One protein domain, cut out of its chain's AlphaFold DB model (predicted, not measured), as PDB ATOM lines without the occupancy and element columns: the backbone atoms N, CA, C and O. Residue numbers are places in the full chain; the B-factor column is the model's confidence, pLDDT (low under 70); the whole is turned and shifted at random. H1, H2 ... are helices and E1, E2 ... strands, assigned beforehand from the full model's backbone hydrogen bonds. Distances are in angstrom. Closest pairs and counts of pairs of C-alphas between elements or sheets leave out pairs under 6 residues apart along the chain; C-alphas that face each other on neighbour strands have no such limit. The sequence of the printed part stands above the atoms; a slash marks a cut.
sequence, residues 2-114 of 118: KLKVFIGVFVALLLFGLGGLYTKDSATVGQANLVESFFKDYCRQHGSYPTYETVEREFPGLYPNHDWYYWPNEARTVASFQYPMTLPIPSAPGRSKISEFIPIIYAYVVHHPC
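AT A GLANCE: This is residues 2 to 114 of the 118 residues of an uncharacterized protein of Halioglobus lutimaris (UniProt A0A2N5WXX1). What shape do these coordinates make? One very long helix, H1, sticks out alone with residues 2 to 17 and then runs along one face of a strongly twisted four-stranded sheet, with the short helix H2 close to edge strand E1. What are the parts? The printed part has 113 residues, with H1, H2, E1, E2, E3 and E4 along it; the sheet's order is E1, E2, E4, E3, antiparallel throughout, and the class is mixed, helices and strands. How compact is it? It is loose, with a radius of gyration of the C-alphas of 17.7 A and spans of 65 by 24 by 24 A, H1's free arm making much of the length.

HOW THE PARTS SIT: How does H1, residues 2 to 46, stand to the sheet of E1, residues 69 to 72, E2, 78 to 85, E4, 106 to 113, and E3, 95 to 97? It makes two layers, a helix on one face of a sheet, at a height of 6.7 A over E2 and E4, along the strands at 9 degrees to E2 on the local plane. The closest C-alphas of H1 and E2 are those of Asp 25 and Met 85, 5.8 A apart. Which N and O atoms pair? Within hydrogen-bond range are N 82 and O 69 at 2.7 A in hairpin E1 and E2, N 85 and O 106 at 3.2 A between antiparallel E2 and E4, and N 97 and O 107 at 2.8 A in hairpin E3 and E4. Where is H2, residues 52 to 58? It is only just not on the sheet, with 4 pairs of C-alphas within 10 A, and is near H1. In H1 and H2 every O i to N i+4 pair is within hydrogen-bond range.

IN THESE COORDINATES: Where does H1 run? It spans 65.8 A from C-alpha 2 at (21.086, -75.758, 46.050) to C-alpha 46 at (54.455, -27.149, 16.807). How long are the others? H2 spans 9.9 A, E1 10.3 A, E2 23.1 A, E3 6.3 A and E4 22.5 A, ending at C-alpha 113 at (59.768, -38.653, 20.333).

THE WHOLE: Is it unbroken? The printed part has no cut and no long link. How far does it reach? The two C-alphas farthest apart, of Lys 2 and Gly 47, are 65.9 A apart; without the free residues 2 to 17 the body spans 41 by 24 by 23 A. Where is confidence low? The pLDDT is under 70 at residue 2, residues 63 to 66 and residues 97 to 112.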
ATOM      1  N   LYS A   2      20.560 -77.029  45.508       68.75
ATOM      2  CA  LYS A   2      21.086 -75.758  46.050       68.75
ATOM      3  C   LYS A   2      22.476 -75.347  45.523       68.75
ATOM      4  O   LYS A   2      22.661 -74.188  45.187       68.75
ATOM      5  N   LEU A   3      23.412 -76.291  45.358       78.81
ATOM      6  CA  LEU A   3      24.774 -75.997  44.876       78.81
ATOM      7  C   LEU A   3      24.817 -75.486  43.422       78.81
ATOM      8  O   LEU A   3      25.541 -74.546  43.131       78.81
ATOM      9  N   LYS A   4      24.005 -76.055  42.517       75.50
ATOM     10  CA  LYS A   4      23.946 -75.620  41.107       75.50
ATOM     11  C   LYS A   4      23.372 -74.207  40.965       75.50
ATOM     12  O   LYS A   4      23.859 -73.432  40.155       75.50
ATOM     13  N   VAL A   5      22.374 -73.874  41.787       81.19
ATOM     14  CA  VAL A   5      21.802 -72.520  41.853       81.19
ATOM     15  C   VAL A   5      22.828 -71.533  42.412       81.19
ATOM     16  O   VAL A   5      22.999 -70.461  41.850       81.19
ATOM     17  N   PHE A   6      23.569 -71.917  43.455       82.06
ATOM     18  CA  PHE A   6      24.618 -71.075  44.037       82.06
ATOM     19  C   PHE A   6      25.757 -70.793  43.049       82.06
ATOM     20  O   PHE A   6      26.174 -69.648  42.902       82.06
ATOM     21  N   ILE A   7      26.206 -71.817  42.314       85.94
ATOM     22  CA  ILE A   7      27.198 -71.666  41.240       85.94
ATOM     23  C   ILE A   7      26.655 -70.749  40.137       85.94
ATOM     24  O   ILE A   7      27.361 -69.847  39.704       85.94
ATOM     25  N   GLY A   8      25.398 -70.928  39.717       82.88
ATOM     26  CA  GLY A   8      24.775 -70.078  38.698       82.88
ATOM     27  C   GLY A   8      24.712 -68.601  39.101       82.88
ATOM     28  O   GLY A   8      25.079 -67.735  38.310       82.88
ATOM     29  N   VAL A   9      24.321 -68.310  40.346       85.25
ATOM     30  CA  VAL A   9      24.294 -66.940  40.887       85.25
ATOM     31  C   VAL A   9      25.706 -66.358  40.992       85.25
ATOM     32  O   VAL A   9      25.921 -65.209  40.615       85.25
ATOM     33  N   PHE A  10      26.682 -67.145  41.445       85.06
ATOM     34  CA  PHE A  10      28.072 -66.702  41.558       85.06
ATOM     35  C   PHE A  10      28.698 -66.377  40.192       85.06
ATOM     36  O   PHE A  10      29.335 -65.336  40.038       85.06
ATOM     37  N   VAL A  11      28.463 -67.217  39.180       85.00
ATOM     38  CA  VAL A  11      28.921 -66.970  37.804       85.00
ATOM     39  C   VAL A  11      28.255 -65.722  37.223       85.00
ATOM     40  O   VAL A  11      28.938 -64.899  36.619       85.00
ATOM     41  N   ALA A  12      26.949 -65.535  37.439       79.50
ATOM     42  CA  ALA A  12      26.255 -64.334  36.985       79.50
ATOM     43  C   ALA A  12      26.843 -63.064  37.625       79.50
ATOM     44  O   ALA A  12      27.153 -62.113  36.914       79.50
ATOM     45  N   LEU A  13      27.074 -63.066  38.943       82.50
ATOM     46  CA  LEU A  13      27.686 -61.935  39.650       82.50
ATOM     47  C   LEU A  13      29.096 -61.617  39.135       82.50
ATOM     48  O   LEU A  13      29.419 -60.446  38.940       82.50
ATOM     49  N   LEU A  14      29.912 -62.641  38.859       82.19
ATOM     50  CA  LEU A  14      31.232 -62.464  38.250       82.19
ATOM     51  C   LEU A  14      31.146 -61.814  36.865       82.19
ATOM     52  O   LEU A  14      31.882 -60.869  36.589       82.19
ATOM     53  N   LEU A  15      30.234 -62.279  36.009       77.88
ATOM     54  CA  LEU A  15      30.056 -61.727  34.664       77.88
ATOM     55  C   LEU A  15      29.561 -60.275  34.697       77.88
ATOM     56  O   LEU A  15      30.061 -59.453  33.934       77.88
ATOM     57  N   PHE A  16      28.638 -59.935  35.602       78.00
ATOM     58  CA  PHE A  16      28.182 -58.551  35.784       78.00
ATOM     59  C   PHE A  16      29.296 -57.637  36.313       78.00
ATOM     60  O   PHE A  16      29.462 -56.526  35.809       78.00
ATOM     61  N   GLY A  17      30.092 -58.110  37.279       79.25
ATOM     62  CA  GLY A  17      31.246 -57.369  37.794       79.25
ATOM     63  C   GLY A  17      32.298 -57.101  36.715       79.25
ATOM     64  O   GLY A  17      32.729 -55.963  36.535       79.25
ATOM     65  N   LEU A  18      32.657 -58.128  35.936       80.12
ATOM     66  CA  LEU A  18      33.594 -58.000  34.816       80.12
ATOM     67  C   LEU A  18      33.045 -57.105  33.700       80.12
ATOM     68  O   LEU A  18      33.797 -56.319  33.132       80.12
ATOM     69  N   GLY A  19      31.742 -57.179  33.415       77.69
ATOM     70  CA  GLY A  19      31.087 -56.314  32.433       77.69
ATOM     71  C   GLY A  19      31.176 -54.834  32.807       77.69
ATOM     72  O   GLY A  19      31.524 -54.014  31.961       77.69
ATOM     73  N   GLY A  20      30.933 -54.491  34.076       81.50
ATOM     74  CA  GLY A  20      31.067 -53.115  34.569       81.50
ATOM     75  C   GLY A  20      32.508 -52.593  34.557       81.50
ATOM     76  O   GLY A  20      32.746 -51.428  34.248       81.50
ATOM     77  N   LEU A  21      33.486 -53.457  34.845       82.94
ATOM     78  CA  LEU A  21      34.906 -53.106  34.724       82.94
ATOM     79  C   LEU A  21      35.308 -52.885  33.261       82.94
ATOM     80  O   LEU A  21      35.981 -51.907  32.948       82.94
ATOM     81  N   TYR A  22      34.841 -53.749  32.357       85.88
ATOM     82  CA  TYR A  22      35.134 -53.651  30.930       85.88
ATOM     83  C   TYR A  22      34.598 -52.360  30.309       85.88
ATOM     84  O   TYR A  22      35.300 -51.727  29.521       85.88
ATOM     85  N   THR A  23      33.379 -51.935  30.657       85.88
ATOM     86  CA  THR A  23      32.817 -50.679  30.137       85.88
ATOM     87  C   THR A  23      33.589 -49.463  30.637       85.88
ATOM     88  O   THR A  23      33.887 -48.572  29.840       85.88
ATOM     89  N   LYS A  24      33.972 -49.446  31.922       86.25
ATOM     90  CA  LYS A  24      34.813 -48.390  32.501       86.25
ATOM     91  C   LYS A  24      36.167 -48.307  31.795       86.25
ATOM     92  O   LYS A  24      36.529 -47.241  31.310       86.25
ATOM     93  N   ASP A  25      36.886 -49.422  31.697       86.62
ATOM     94  CA  ASP A  25      38.212 -49.439  31.074       86.62
ATOM     95  C   ASP A  25      38.136 -49.143  29.567       86.62
ATOM     96  O   ASP A  25      39.001 -48.453  29.037       86.62
ATOM     97  N   SER A  26      37.073 -49.565  28.872       87.62
ATOM     98  CA  SER A  26      36.862 -49.216  27.456       87.62
ATOM     99  C   SER A  26      36.689 -47.708  27.254       87.62
ATOM    100  O   SER A  26      37.229 -47.153  26.296       87.62
ATOM    101  N   ALA A  27      35.975 -47.030  28.157       88.75
ATOM    102  CA  ALA A  27      35.857 -45.574  28.130       88.75
ATOM    103  C   ALA A  27      37.215 -44.900  28.382       88.75
ATOM    104  O   ALA A  27      37.585 -43.975  27.657       88.75
ATOM    105  N   THR A  28      37.995 -45.412  29.338       88.19
ATOM    106  CA  THR A  28      39.363 -44.942  29.597       88.19
ATOM    107  C   THR A  28      40.266 -45.109  28.371       88.19
ATOM    108  O   THR A  28      40.989 -44.181  28.015       88.19
ATOM    109  N   VAL A  29      40.195 -46.250  27.675       88.81
ATOM    110  CA  VAL A  29      40.933 -46.485  26.421       88.81
ATOM    111  C   VAL A  29      40.508 -45.501  25.332       88.81
ATOM    112  O   VAL A  29      41.358 -44.973  24.616       88.81
ATOM    113  N   GLY A  30      39.210 -45.220  25.205       89.81
ATOM    114  CA  GLY A  30      38.708 -44.192  24.290       89.81
ATOM    115  C   GLY A  30      39.350 -42.830  24.561       89.81
ATOM    116  O   GLY A  30      39.902 -42.218  23.647       89.81
ATOM    117  N   GLN A  31      39.375 -42.409  25.827       90.06
ATOM    118  CA  GLN A  31      40.023 -41.163  26.240       90.06
ATOM    119  C   GLN A  31      41.532 -41.174  25.957       90.06
ATOM    120  O   GLN A  31      42.079 -40.179  25.484       90.06
ATOM    121  N   ALA A  32      42.207 -42.302  26.189       89.38
ATOM    122  CA  ALA A  32      43.649 -42.420  25.983       89.38
ATOM    123  C   ALA A  32      44.028 -42.264  24.509       89.38
ATOM    124  O   ALA A  32      45.025 -41.616  24.194       89.38
ATOM    125  N   ASN A  33      43.200 -42.795  23.608       91.12
ATOM    126  CA  ASN A  33      43.377 -42.620  22.169       91.12
ATOM    127  C   ASN A  33      43.198 -41.155  21.736       91.12
ATOM    128  O   ASN A  33      43.949 -40.677  20.889       91.12
ATOM    129  N   LEU A  34      42.245 -40.425  22.329       92.44
ATOM    130  CA  LEU A  34      42.055 -38.996  22.049       92.44
ATOM    131  C   LEU A  34      43.262 -38.167  22.502       92.44
ATOM    132  O   LEU A  34      43.768 -37.348  21.735       92.44
ATOM    133  N   VAL A  35      43.761 -38.424  23.715       90.56
ATOM    134  CA  VAL A  35      44.958 -37.763  24.255       90.56
ATOM    135  C   VAL A  35      46.189 -38.075  23.398       90.56
ATOM    136  O   VAL A  35      46.941 -37.167  23.043       90.56
ATOM    137  N   GLU A  36      46.380 -39.337  23.000       90.12
ATOM    138  CA  GLU A  36      47.491 -39.718  22.123       90.12
ATOM    139  C   GLU A  36      47.407 -39.021  20.757       90.12
ATOM    140  O   GLU A  36      48.424 -38.522  20.265       90.12
ATOM    141  N   SER A  37      46.216 -38.964  20.149       91.56
ATOM    142  CA  SER A  37      46.014 -38.265  18.875       91.56
ATOM    143  C   SER A  37      46.351 -36.786  19.006       91.56
ATOM    144  O   SER A  37      47.134 -36.268  18.212       91.56
ATOM    145  N   PHE A  38      45.843 -36.129  20.051       92.81
ATOM    146  CA  PHE A  38      46.139 -34.727  20.323       92.81
ATOM    147  C   PHE A  38      47.643 -34.478  20.460       92.81
ATOM    148  O   PHE A  38      48.169 -33.555  19.847       92.81
ATOM    149  N   PHE A  39      48.369 -35.320  21.198       90.56
ATOM    150  CA  PHE A  39      49.818 -35.171  21.345       90.56
ATOM    151  C   PHE A  39      50.571 -35.339  20.025       90.56
ATOM    152  O   PHE A  39      51.498 -34.573  19.757       90.56
ATOM    153  N   LYS A  40      50.171 -36.301  19.184       88.94
ATOM    154  CA  LYS A  40      50.759 -36.493  17.848       88.94
ATOM    155  C   LYS A  40      50.494 -35.292  16.943       88.94
ATOM    156  O   LYS A  40      51.416 -34.816  16.281       88.94
ATOM    157  N   ASP A  41      49.267 -34.784  16.938       91.62
ATOM    158  CA  ASP A  41      48.881 -33.652  16.098       91.62
ATOM    159  C   ASP A  41      49.529 -32.347  16.567       91.62
ATOM    160  O   ASP A  41      50.056 -31.595  15.746       91.62
ATOM    161  N   TYR A  42      49.570 -32.109  17.880       92.12
ATOM    162  CA  TYR A  42      50.237 -30.950  18.468       92.12
ATOM    163  C   TYR A  42      51.735 -30.965  18.148       92.12
ATOM    164  O   TYR A  42      52.282 -29.971  17.668       92.12
ATOM    165  N   CYS A  43      52.387 -32.118  18.315       89.00
ATOM    166  CA  CYS A  43      53.784 -32.297  17.940       89.00
ATOM    167  C   CYS A  43      54.028 -32.017  16.447       89.00
ATOM    168  O   CYS A  43      54.954 -31.281  16.104       89.00
ATOM    169  N   ARG A  44      53.174 -32.535  15.553       88.56
ATOM    170  CA  ARG A  44      53.279 -32.296  14.103       88.56
ATOM    171  C   ARG A  44      53.162 -30.810  13.746       88.56
ATOM    172  O   ARG A  44      53.820 -30.360  12.813       88.56
ATOM    173  N   GLN A  45      52.327 -30.061  14.463       90.88
ATOM    174  CA  GLN A  45      52.071 -28.642  14.193       90.88
ATOM    175  C   GLN A  45      53.120 -27.711  14.812       90.88
ATOM    176  O   GLN A  45      53.464 -26.693  14.213       90.88
ATOM    177  N   HIS A  46      53.626 -28.047  15.999       89.94
ATOM    178  CA  HIS A  46      54.455 -27.149  16.807       89.94
ATOM    179  C   HIS A  46      55.906 -27.616  16.979       89.94
ATOM    180  O   HIS A  46      56.695 -26.911  17.607       89.94
ATOM    181  N   GLY A  47      56.265 -28.804  16.482       88.50
ATOM    182  CA  GLY A  47      57.595 -29.401  16.660       88.50
ATOM    183  C   GLY A  47      57.944 -29.725  18.119       88.50
ATOM    184  O   GLY A  47      59.107 -29.943  18.442       88.50
ATOM    185  N   SER A  48      56.958 -29.709  19.020       89.94
ATOM    186  CA  SER A  48      57.124 -29.980  20.449       89.94
ATOM    187  C   SER A  48      55.810 -30.459  21.060       89.94
ATOM    188  O   SER A  48      54.743 -30.212  20.506       89.94
ATOM    189  N   TYR A  49      55.881 -31.140  22.199       90.69
ATOM    190  CA  TYR A  49      54.724 -31.578  22.976       90.69
ATOM    191  C   TYR A  49      54.078 -30.425  23.768       90.69
ATOM    192  O   TYR A  49      54.757 -29.453  24.119       90.69
ATOM    193  N   PRO A  50      52.771 -30.521  24.082       91.25
ATOM    194  CA  PRO A  50      52.038 -29.465  24.777       91.25
ATOM    195  C   PRO A  50      52.514 -29.270  26.223       91.25
ATOM    196  O   PRO A  50      52.999 -30.193  26.882       91.25
ATOM    197  N   THR A  51      52.344 -28.057  26.751       91.19
ATOM    198  CA  THR A  51      52.537 -27.782  28.185       91.19
ATOM    199  C   THR A  51      51.392 -28.363  29.010       91.19
ATOM    200  O   THR A  51      50.300 -28.567  28.487       91.19
ATOM    201  N   TYR A  52      51.602 -28.557  30.316       87.62
ATOM    202  CA  TYR A  52      50.532 -28.967  31.237       87.62
ATOM    203  C   TYR A  52      49.293 -28.073  31.146       87.62
ATOM    204  O   TYR A  52      48.183 -28.577  31.062       87.62
ATOM    205  N   GLU A  53      49.482 -26.755  31.079       89.31
ATOM    206  CA  GLU A  53      48.395 -25.779  30.927       89.31
ATOM    207  C   GLU A  53      47.609 -25.988  29.626       89.31
ATOM    208  O   GLU A  53      46.389 -25.844  29.592       89.31
ATOM    209  N   THR A  54      48.307 -26.351  28.547       92.38
ATOM    210  CA  THR A  54      47.676 -26.653  27.259       92.38
ATOM    211  C   THR A  54      46.868 -27.944  27.344       92.38
ATOM    212  O   THR A  54      45.751 -27.985  26.835       92.38
ATOM    213  N   VAL A  55      47.406 -28.973  28.008       90.38
ATOM    214  CA  VAL A  55      46.707 -30.247  28.224       90.38
ATOM    215  C   VAL A  55      45.472 -30.056  29.099       90.38
ATOM    216  O   VAL A  55      44.413 -30.539  28.728       90.38
ATOM    217  N   GLU A  56      45.574 -29.321  30.207       89.06
ATOM    218  CA  GLU A  56      44.444 -29.069  31.116       89.06
ATOM    219  C   GLU A  56      43.335 -28.252  30.441       89.06
ATOM    220  O   GLU A  56      42.153 -28.463  30.694       89.06
ATOM    221  N   ARG A  57      43.695 -27.335  29.537       91.75
ATOM    222  CA  ARG A  57      42.707 -26.583  28.760       91.75
ATOM    223  C   ARG A  57      41.957 -27.463  27.757       91.75
ATOM    224  O   ARG A  57      40.762 -27.259  27.571       91.75
ATOM    225  N   GLU A  58      42.654 -28.386  27.098       92.62
ATOM    226  CA  GLU A  58      42.060 -29.278  26.090       92.62
ATOM    227  C   GLU A  58      41.279 -30.434  26.732       92.62
ATOM    228  O   GLU A  58      40.204 -30.814  26.271       92.62
ATOM    229  N   PHE A  59      41.800 -30.967  27.836       89.62
ATOM    230  CA  PHE A  59      41.238 -32.081  28.590       89.62
ATOM    231  C   PHE A  59      41.031 -31.674  30.055       89.62
ATOM    232  O   PHE A  59      41.774 -32.130  30.931       89.62
ATOM    233  N   PRO A  60      40.031 -30.823  30.343       86.56
ATOM    234  CA  PRO A  60      39.777 -30.360  31.700       86.56
ATOM    235  C   PRO A  60      39.463 -31.537  32.621       86.56
ATOM    236  O   PRO A  60      38.603 -32.370  32.320       86.56
ATOM    237  N   GLY A  61      40.162 -31.604  33.755       77.44
ATOM    238  CA  GLY A  61      39.994 -32.678  34.730       77.44
ATOM    239  C   GLY A  61      40.728 -33.978  34.398       77.44
ATOM    240  O   GLY A  61      40.561 -34.949  35.137       77.44
ATOM    241  N   LEU A  62      41.566 -34.024  33.350       76.56
ATOM    242  CA  LEU A  62      42.513 -35.134  33.175       76.56
ATOM    243  C   LEU A  62      43.450 -35.206  34.399       76.56
ATOM    244  O   LEU A  62      43.703 -36.288  34.926       76.56
ATOM    245  N   TYR A  63      43.867 -34.043  34.909       64.19
ATOM    246  CA  TYR A  63      44.533 -33.866  36.200       64.19
ATOM    247  C   TYR A  63      43.594 -33.210  37.214       64.19
ATOM    248  O   TYR A  63      42.739 -32.418  36.832       64.19
ATOM    249  N   PRO A  64      43.761 -33.426  38.530       53.84
ATOM    250  CA  PRO A  64      44.447 -34.512  39.238       53.84
ATOM    251  C   PRO A  64      43.486 -35.632  39.700       53.84
ATOM    252  O   PRO A  64      43.894 -36.538  40.419       53.84
ATOM    253  N   ASN A  65      42.202 -35.581  39.329       54.31
ATOM    254  CA  ASN A  65      41.156 -36.430  39.920       54.31
ATOM    255  C   ASN A  65      41.061 -37.858  39.350       54.31
ATOM    256  O   ASN A  65      40.273 -38.653  39.858       54.31
ATOM    257  N   HIS A  66      41.813 -38.191  38.299       63.78
ATOM    258  CA  HIS A  66      41.576 -39.410  37.516       63.78
ATOM    259  C   HIS A  66      42.751 -40.398  37.467       63.78
ATOM    260  O   HIS A  66      42.686 -41.348  36.690       63.78
ATOM    261  N   ASP A  67      43.798 -40.215  38.279       76.06
ATOM    262  CA  ASP A  67      45.003 -41.064  38.252       76.06
ATOM    263  C   ASP A  67      45.731 -41.049  36.882       76.06
ATOM    264  O   ASP A  67      46.413 -42.005  36.507       76.06
ATOM    265  N   TRP A  68      45.586 -39.963  36.111       82.31
ATOM    266  CA  TRP A  68      46.350 -39.730  34.881       82.31
ATOM    267  C   TRP A  68      47.611 -38.933  35.183       82.31
ATOM    268  O   TRP A  68      47.600 -38.031  36.017       82.31
ATOM    269  N   TYR A  69      48.695 -39.279  34.490       82.38
ATOM    270  CA  TYR A  69      50.007 -38.651  34.625       82.38
ATOM    271  C   TYR A  69      50.594 -38.331  33.248       82.38
ATOM    272  O   TYR A  69      50.381 -39.070  32.294       82.38
ATOM    273  N   TYR A  70      51.263 -37.188  33.117       85.25
ATOM    274  CA  TYR A  70      51.801 -36.639  31.873       85.25
ATOM    275  C   TYR A  70      53.109 -35.987  32.255       85.25
ATOM    276  O   TYR A  70      53.170 -35.312  33.273       85.25
ATOM    277  N   TRP A  71      54.166 -36.243  31.503       85.56
ATOM    278  CA  TRP A  71      55.480 -35.698  31.793       85.56
ATOM    279  C   TRP A  71      56.246 -35.503  30.487       85.56
ATOM    280  O   TRP A  71      56.813 -36.453  29.932       85.56
ATOM    281  N   PRO A  72      56.245 -34.277  29.945       86.81
ATOM    282  CA  PRO A  72      57.175 -33.912  28.896       86.81
ATOM    283  C   PRO A  72      58.576 -33.729  29.490       86.81
ATOM    284  O   PRO A  72      58.728 -33.300  30.635       86.81
ATOM    285  N   ASN A  73      59.612 -34.034  28.711       84.38
ATOM    286  CA  ASN A  73      60.977 -33.647  29.058       84.38
ATOM    287  C   ASN A  73      61.142 -32.114  28.997       84.38
ATOM    288  O   ASN A  73      60.292 -31.407  28.453       84.38
ATOM    289  N   GLU A  74      62.252 -31.587  29.522       83.94
ATOM    290  CA  GLU A  74      62.501 -30.134  29.579       83.94
ATOM    291  C   GLU A  74      62.413 -29.458  28.202       83.94
ATOM    292  O   GLU A  74      61.838 -28.379  28.063       83.94
ATOM    293  N   ALA A  75      62.923 -30.127  27.164       83.75
ATOM    294  CA  ALA A  75      62.889 -29.639  25.788       83.75
ATOM    295  C   ALA A  75      61.525 -29.831  25.089       83.75
ATOM    296  O   ALA A  75      61.347 -29.368  23.964       83.75
ATOM    297  N   ARG A  76      60.572 -30.533  25.718       87.56
ATOM    298  CA  ARG A  76      59.287 -30.980  25.144       87.56
ATOM    299  C   ARG A  76      59.421 -31.712  23.806       87.56
ATOM    300  O   ARG A  76      58.489 -31.729  23.007       87.56
ATOM    301  N   THR A  77      60.563 -32.337  23.556       85.06
ATOM    302  CA  THR A  77      60.811 -33.183  22.380       85.06
ATOM    303  C   THR A  77      60.371 -34.621  22.607       85.06
ATOM    304  O   THR A  77      60.217 -35.382  21.658       85.06
ATOM    305  N   VAL A  78      60.155 -35.000  23.863       83.56
ATOM    306  CA  VAL A  78      59.669 -36.312  24.267       83.56
ATOM    307  C   VAL A  78      58.633 -36.094  25.349       83.56
ATOM    308  O   VAL A  78      58.868 -35.328  26.284       83.56
ATOM    309  N   ALA A  79      57.507 -36.783  25.252       84.88
ATOM    310  CA  ALA A  79      56.547 -36.815  26.334       84.88
ATOM    311  C   ALA A  79      56.052 -38.225  26.585       84.88
ATOM    312  O   ALA A  79      56.113 -39.115  25.730       84.88
ATOM    313  N   SER A  80      55.597 -38.446  27.806       84.94
ATOM    314  CA  SER A  80      54.908 -39.669  28.157       84.94
ATOM    315  C   SER A  80      53.664 -39.348  28.950       84.94
ATOM    316  O   SER A  80      53.617 -38.350  29.665       84.94
ATOM    317  N   PHE A  81      52.655 -40.191  28.791       85.69
ATOM    318  CA  PHE A  81      51.490 -40.163  29.654       85.69
ATOM    319  C   PHE A  81      51.138 -41.561  30.123       85.69
ATOM    320  O   PHE A  81      51.491 -42.554  29.481       85.69
ATOM    321  N   GLN A  82      50.448 -41.603  31.250       84.81
ATOM    322  CA  GLN A  82      49.972 -42.786  31.926       84.81
ATOM    323  C   GLN A  82      48.539 -42.597  32.367       84.81
ATOM    324  O   GLN A  82      48.140 -41.517  32.792       84.81
ATOM    325  N   TYR A  83      47.797 -43.689  32.282       84.44
ATOM    326  CA  TYR A  83      46.405 -43.766  32.674       84.44
ATOM    327  C   TYR A  83      46.118 -45.125  33.321       84.44
ATOM    328  O   TYR A  83      46.833 -46.103  33.048       84.44
ATOM    329  N   PRO A  84      45.104 -45.192  34.198       82.88
ATOM    330  CA  PRO A  84      44.798 -46.394  34.956       82.88
ATOM    331  C   PRO A  84      43.977 -47.385  34.129       82.88
ATOM    332  O   PRO A  84      43.010 -47.000  33.478       82.88
ATOM    333  N   MET A  85      44.292 -48.678  34.212       80.75
ATOM    334  CA  MET A  85      43.427 -49.749  33.702       80.75
ATOM    335  C   MET A  85      43.303 -50.897  34.702       80.75
ATOM    336  O   MET A  85      44.251 -51.211  35.427       80.75
ATOM    337  N   THR A  86      42.141 -51.552  34.708       78.69
ATOM    338  CA  THR A  86      41.881 -52.743  35.532       78.69
ATOM    339  C   THR A  86      42.070 -54.031  34.730       78.69
ATOM    340  O   THR A  86      42.590 -55.022  35.244       78.69
ATOM    341  N   LEU A  87      41.665 -54.018  33.462       76.88
ATOM    342  CA  LEU A  87      41.685 -55.140  32.534       76.88
ATOM    343  C   LEU A  87      42.657 -54.870  31.374       76.88
ATOM    344  O   LEU A  87      42.760 -53.740  30.897       76.88
ATOM    345  N   PRO A  88      43.344 -55.904  30.859       76.25
ATOM    346  CA  PRO A  88      44.185 -55.773  29.678       76.25
ATOM    347  C   PRO A  88      43.313 -55.700  28.414       76.25
ATOM    348  O   PRO A  88      42.952 -56.723  27.834       76.25
ATOM    349  N   ILE A  89      42.962 -54.489  27.982       81.19
ATOM    350  CA  ILE A  89      42.233 -54.264  26.727       81.19
ATOM    351  C   ILE A  89      43.240 -54.186  25.560       81.19
ATOM    352  O   ILE A  89      44.124 -53.330  25.591       81.19
ATOM    353  N   PRO A  90      43.128 -55.027  24.509       80.31
ATOM    354  CA  PRO A  90      44.098 -55.056  23.405       80.31
ATOM    355  C   PRO A  90      44.232 -53.752  22.606       80.31
ATOM    356  O   PRO A  90      45.284 -53.501  22.032       80.31
ATOM    357  N   SER A  91      43.179 -52.932  22.550       82.69
ATOM    358  CA  SER A  91      43.175 -51.635  21.857       82.69
ATOM    359  C   SER A  91      43.738 -50.479  22.690       82.69
ATOM    360  O   SER A  91      43.704 -49.336  22.238       82.69
ATOM    361  N   ALA A  92      44.215 -50.744  23.909       83.94
ATOM    362  CA  ALA A  92      44.770 -49.722  24.784       83.94
ATOM    363  C   ALA A  92      46.123 -49.211  24.252       83.94
ATOM    364  O   ALA A  92      47.041 -50.019  24.069       83.94
ATOM    365  N   PRO A  93      46.286 -47.896  24.013       83.88
ATOM    366  CA  PRO A  93      47.554 -47.349  23.548       83.88
ATOM    367  C   PRO A  93      48.635 -47.415  24.632       83.88
ATOM    368  O   PRO A  93      48.395 -47.121  25.803       83.88
ATOM    369  N   GLY A  94      49.859 -47.758  24.229       80.94
ATOM    370  CA  GLY A  94      51.012 -47.853  25.125       80.94
ATOM    371  C   GLY A  94      51.279 -49.270  25.625       80.94
ATOM    372  O   GLY A  94      50.761 -50.256  25.103       80.94
ATOM    373  N   ARG A  95      52.160 -49.385  26.619       76.00
ATOM    374  CA  ARG A  95      52.517 -50.673  27.232       76.00
ATOM    375  C   ARG A  95      52.096 -50.690  28.684       76.00
ATOM    376  O   ARG A  95      52.379 -49.729  29.397       76.00
ATOM    377  N   SER A  96      51.499 -51.797  29.112       73.69
ATOM    378  CA  SER A  96      51.219 -52.028  30.522       73.69
ATOM    379  C   SER A  96      52.524 -52.074  31.321       73.69
ATOM    380  O   SER A  96      53.487 -52.757  30.963       73.69
ATOM    381  N   LYS A  97      52.564 -51.313  32.408       67.00
ATOM    382  CA  LYS A  97      53.636 -51.298  33.399       67.00
ATOM    383  C   LYS A  97      53.022 -51.325  34.790       67.00
ATOM    384  O   LYS A  97      51.898 -50.874  34.981       67.00
ATOM    385  N   ILE A  98      53.765 -51.831  35.763       63.94
ATOM    386  CA  ILE A  98      53.430 -51.604  37.169       63.94
ATOM    387  C   ILE A  98      53.756 -50.133  37.446       63.94
ATOM    388  O   ILE A  98      54.856 -49.680  37.134       63.94
ATOM    389  N   SER A  99      52.778 -49.374  37.932       56.78
ATOM    390  CA  SER A  99      52.939 -47.943  38.199       56.78
ATOM    391  C   SER A  99      53.884 -47.696  39.381       56.78
ATOM    392  O   SER A  99      53.708 -48.304  40.433       56.78
ATOM    393  N   GLU A 100      54.826 -46.756  39.252       57.31
ATOM    394  CA  GLU A 100      55.649 -46.267  40.377       57.31
ATOM    395  C   GLU A 100      54.962 -45.140  41.176       57.31
ATOM    396  O   GLU A 100      55.405 -44.796  42.269       57.31
ATOM    397  N   PHE A 101      53.858 -44.581  40.660       58.66
ATOM    398  CA  PHE A 101      53.209 -43.373  41.192       58.66
ATOM    399  C   PHE A 101      51.756 -43.583  41.640       58.66
ATOM    400  O   PHE A 101      51.144 -42.669  42.182       58.66
ATOM    401  N   ILE A 102      51.185 -44.774  41.418       57.03
ATOM    402  CA  ILE A 102      49.766 -45.068  41.667       57.03
ATOM    403  C   ILE A 102      49.622 -46.518  42.135       57.03
ATOM    404  O   ILE A 102      50.215 -47.396  41.510       57.03
ATOM    405  N   PRO A 103      48.804 -46.829  43.156       51.09
ATOM    406  CA  PRO A 103      48.544 -48.207  43.570       51.09
ATOM    407  C   PRO A 103      47.530 -48.909  42.640       51.09
ATOM    408  O   PRO A 103      46.518 -49.433  43.095       51.09
ATOM    409  N   ILE A 104      47.775 -48.908  41.324       55.47
ATOM    410  CA  ILE A 104      46.924 -49.560  40.309       55.47
ATOM    411  C   ILE A 104      47.770 -50.548  39.500       55.47
ATOM    412  O   ILE A 104      48.938 -50.297  39.207       55.47
ATOM    413  N   ILE A 105      47.170 -51.692  39.155       51.12
ATOM    414  CA  ILE A 105      47.849 -52.874  38.599       51.12
ATOM    415  C   ILE A 105      48.493 -52.589  37.227       51.12
ATOM    416  O   ILE A 105      49.544 -53.156  36.932       51.12
ATOM    417  N   TYR A 106      47.925 -51.683  36.417       52.00
ATOM    418  CA  TYR A 106      48.467 -51.329  35.104       52.00
ATOM    419  C   TYR A 106      48.455 -49.819  34.836       52.00
ATOM    420  O   TYR A 106      47.405 -49.187  34.737       52.00
ATOM    421  N   ALA A 107      49.654 -49.278  34.658       55.22
ATOM    422  CA  ALA A 107      49.962 -47.999  34.047       55.22
ATOM    423  C   ALA A 107      50.278 -48.224  32.573       55.22
ATOM    424  O   ALA A 107      51.303 -48.827  32.250       55.22
ATOM    425  N   TYR A 108      49.424 -47.762  31.671       63.41
ATOM    426  CA  TYR A 108      49.764 -47.804  30.253       63.41
ATOM    427  C   TYR A 108      50.585 -46.578  29.897       63.41
ATOM    428  O   TYR A 108      50.077 -45.468  29.964       63.41
ATOM    429  N   VAL A 109      51.856 -46.782  29.545       60.94
ATOM    430  CA  VAL A 109      52.761 -45.685  29.185       60.94
ATOM    431  C   VAL A 109      52.899 -45.605  27.676       60.94
ATOM    432  O   VAL A 109      53.321 -46.571  27.029       60.94
ATOM    433  N   VAL A 110      52.583 -44.438  27.127       63.88
ATOM    434  CA  VAL A 110      52.879 -44.077  25.740       63.88
ATOM    435  C   VAL A 110      54.135 -43.215  25.736       63.88
ATOM    436  O   VAL A 110      54.220 -42.263  26.502       63.88
ATOM    437  N   HIS A 111      55.112 -43.558  24.900       65.12
ATOM    438  CA  HIS A 111      56.374 -42.833  24.778       65.12
ATOM    439  C   HIS A 111      56.657 -42.590  23.303       65.12
ATOM    440  O   HIS A 111      56.873 -43.550  22.564       65.12
ATOM    441  N   HIS A 112      56.656 -41.324  22.893       67.62
ATOM    442  CA  HIS A 112      56.932 -40.936  21.514       67.62
ATOM    443  C   HIS A 112      57.927 -39.765  21.503       67.62
ATOM    444  O   HIS A 112      57.744 -38.807  22.260       67.62
ATOM    445  N   PRO A 113      58.998 -39.832  20.695       73.12
ATOM    446  CA  PRO A 113      59.768 -38.653  20.333       73.12
ATOM    447  C   PRO A 113      59.001 -37.828  19.291       73.12
ATOM    448  O   PRO A 113      58.315 -38.377  18.428       73.12
ATOM    449  N   CYS A 114      59.137 -36.503  19.347       76.19
ATOM    450  CA  CYS A 114      58.604 -35.616  18.315       76.19
ATOM    451  C   CYS A 114      59.355 -35.767  16.983       76.19
ATOM    452  O   CYS A 114      58.779 -35.606  15.909       76.19
TER     453      CYS A 114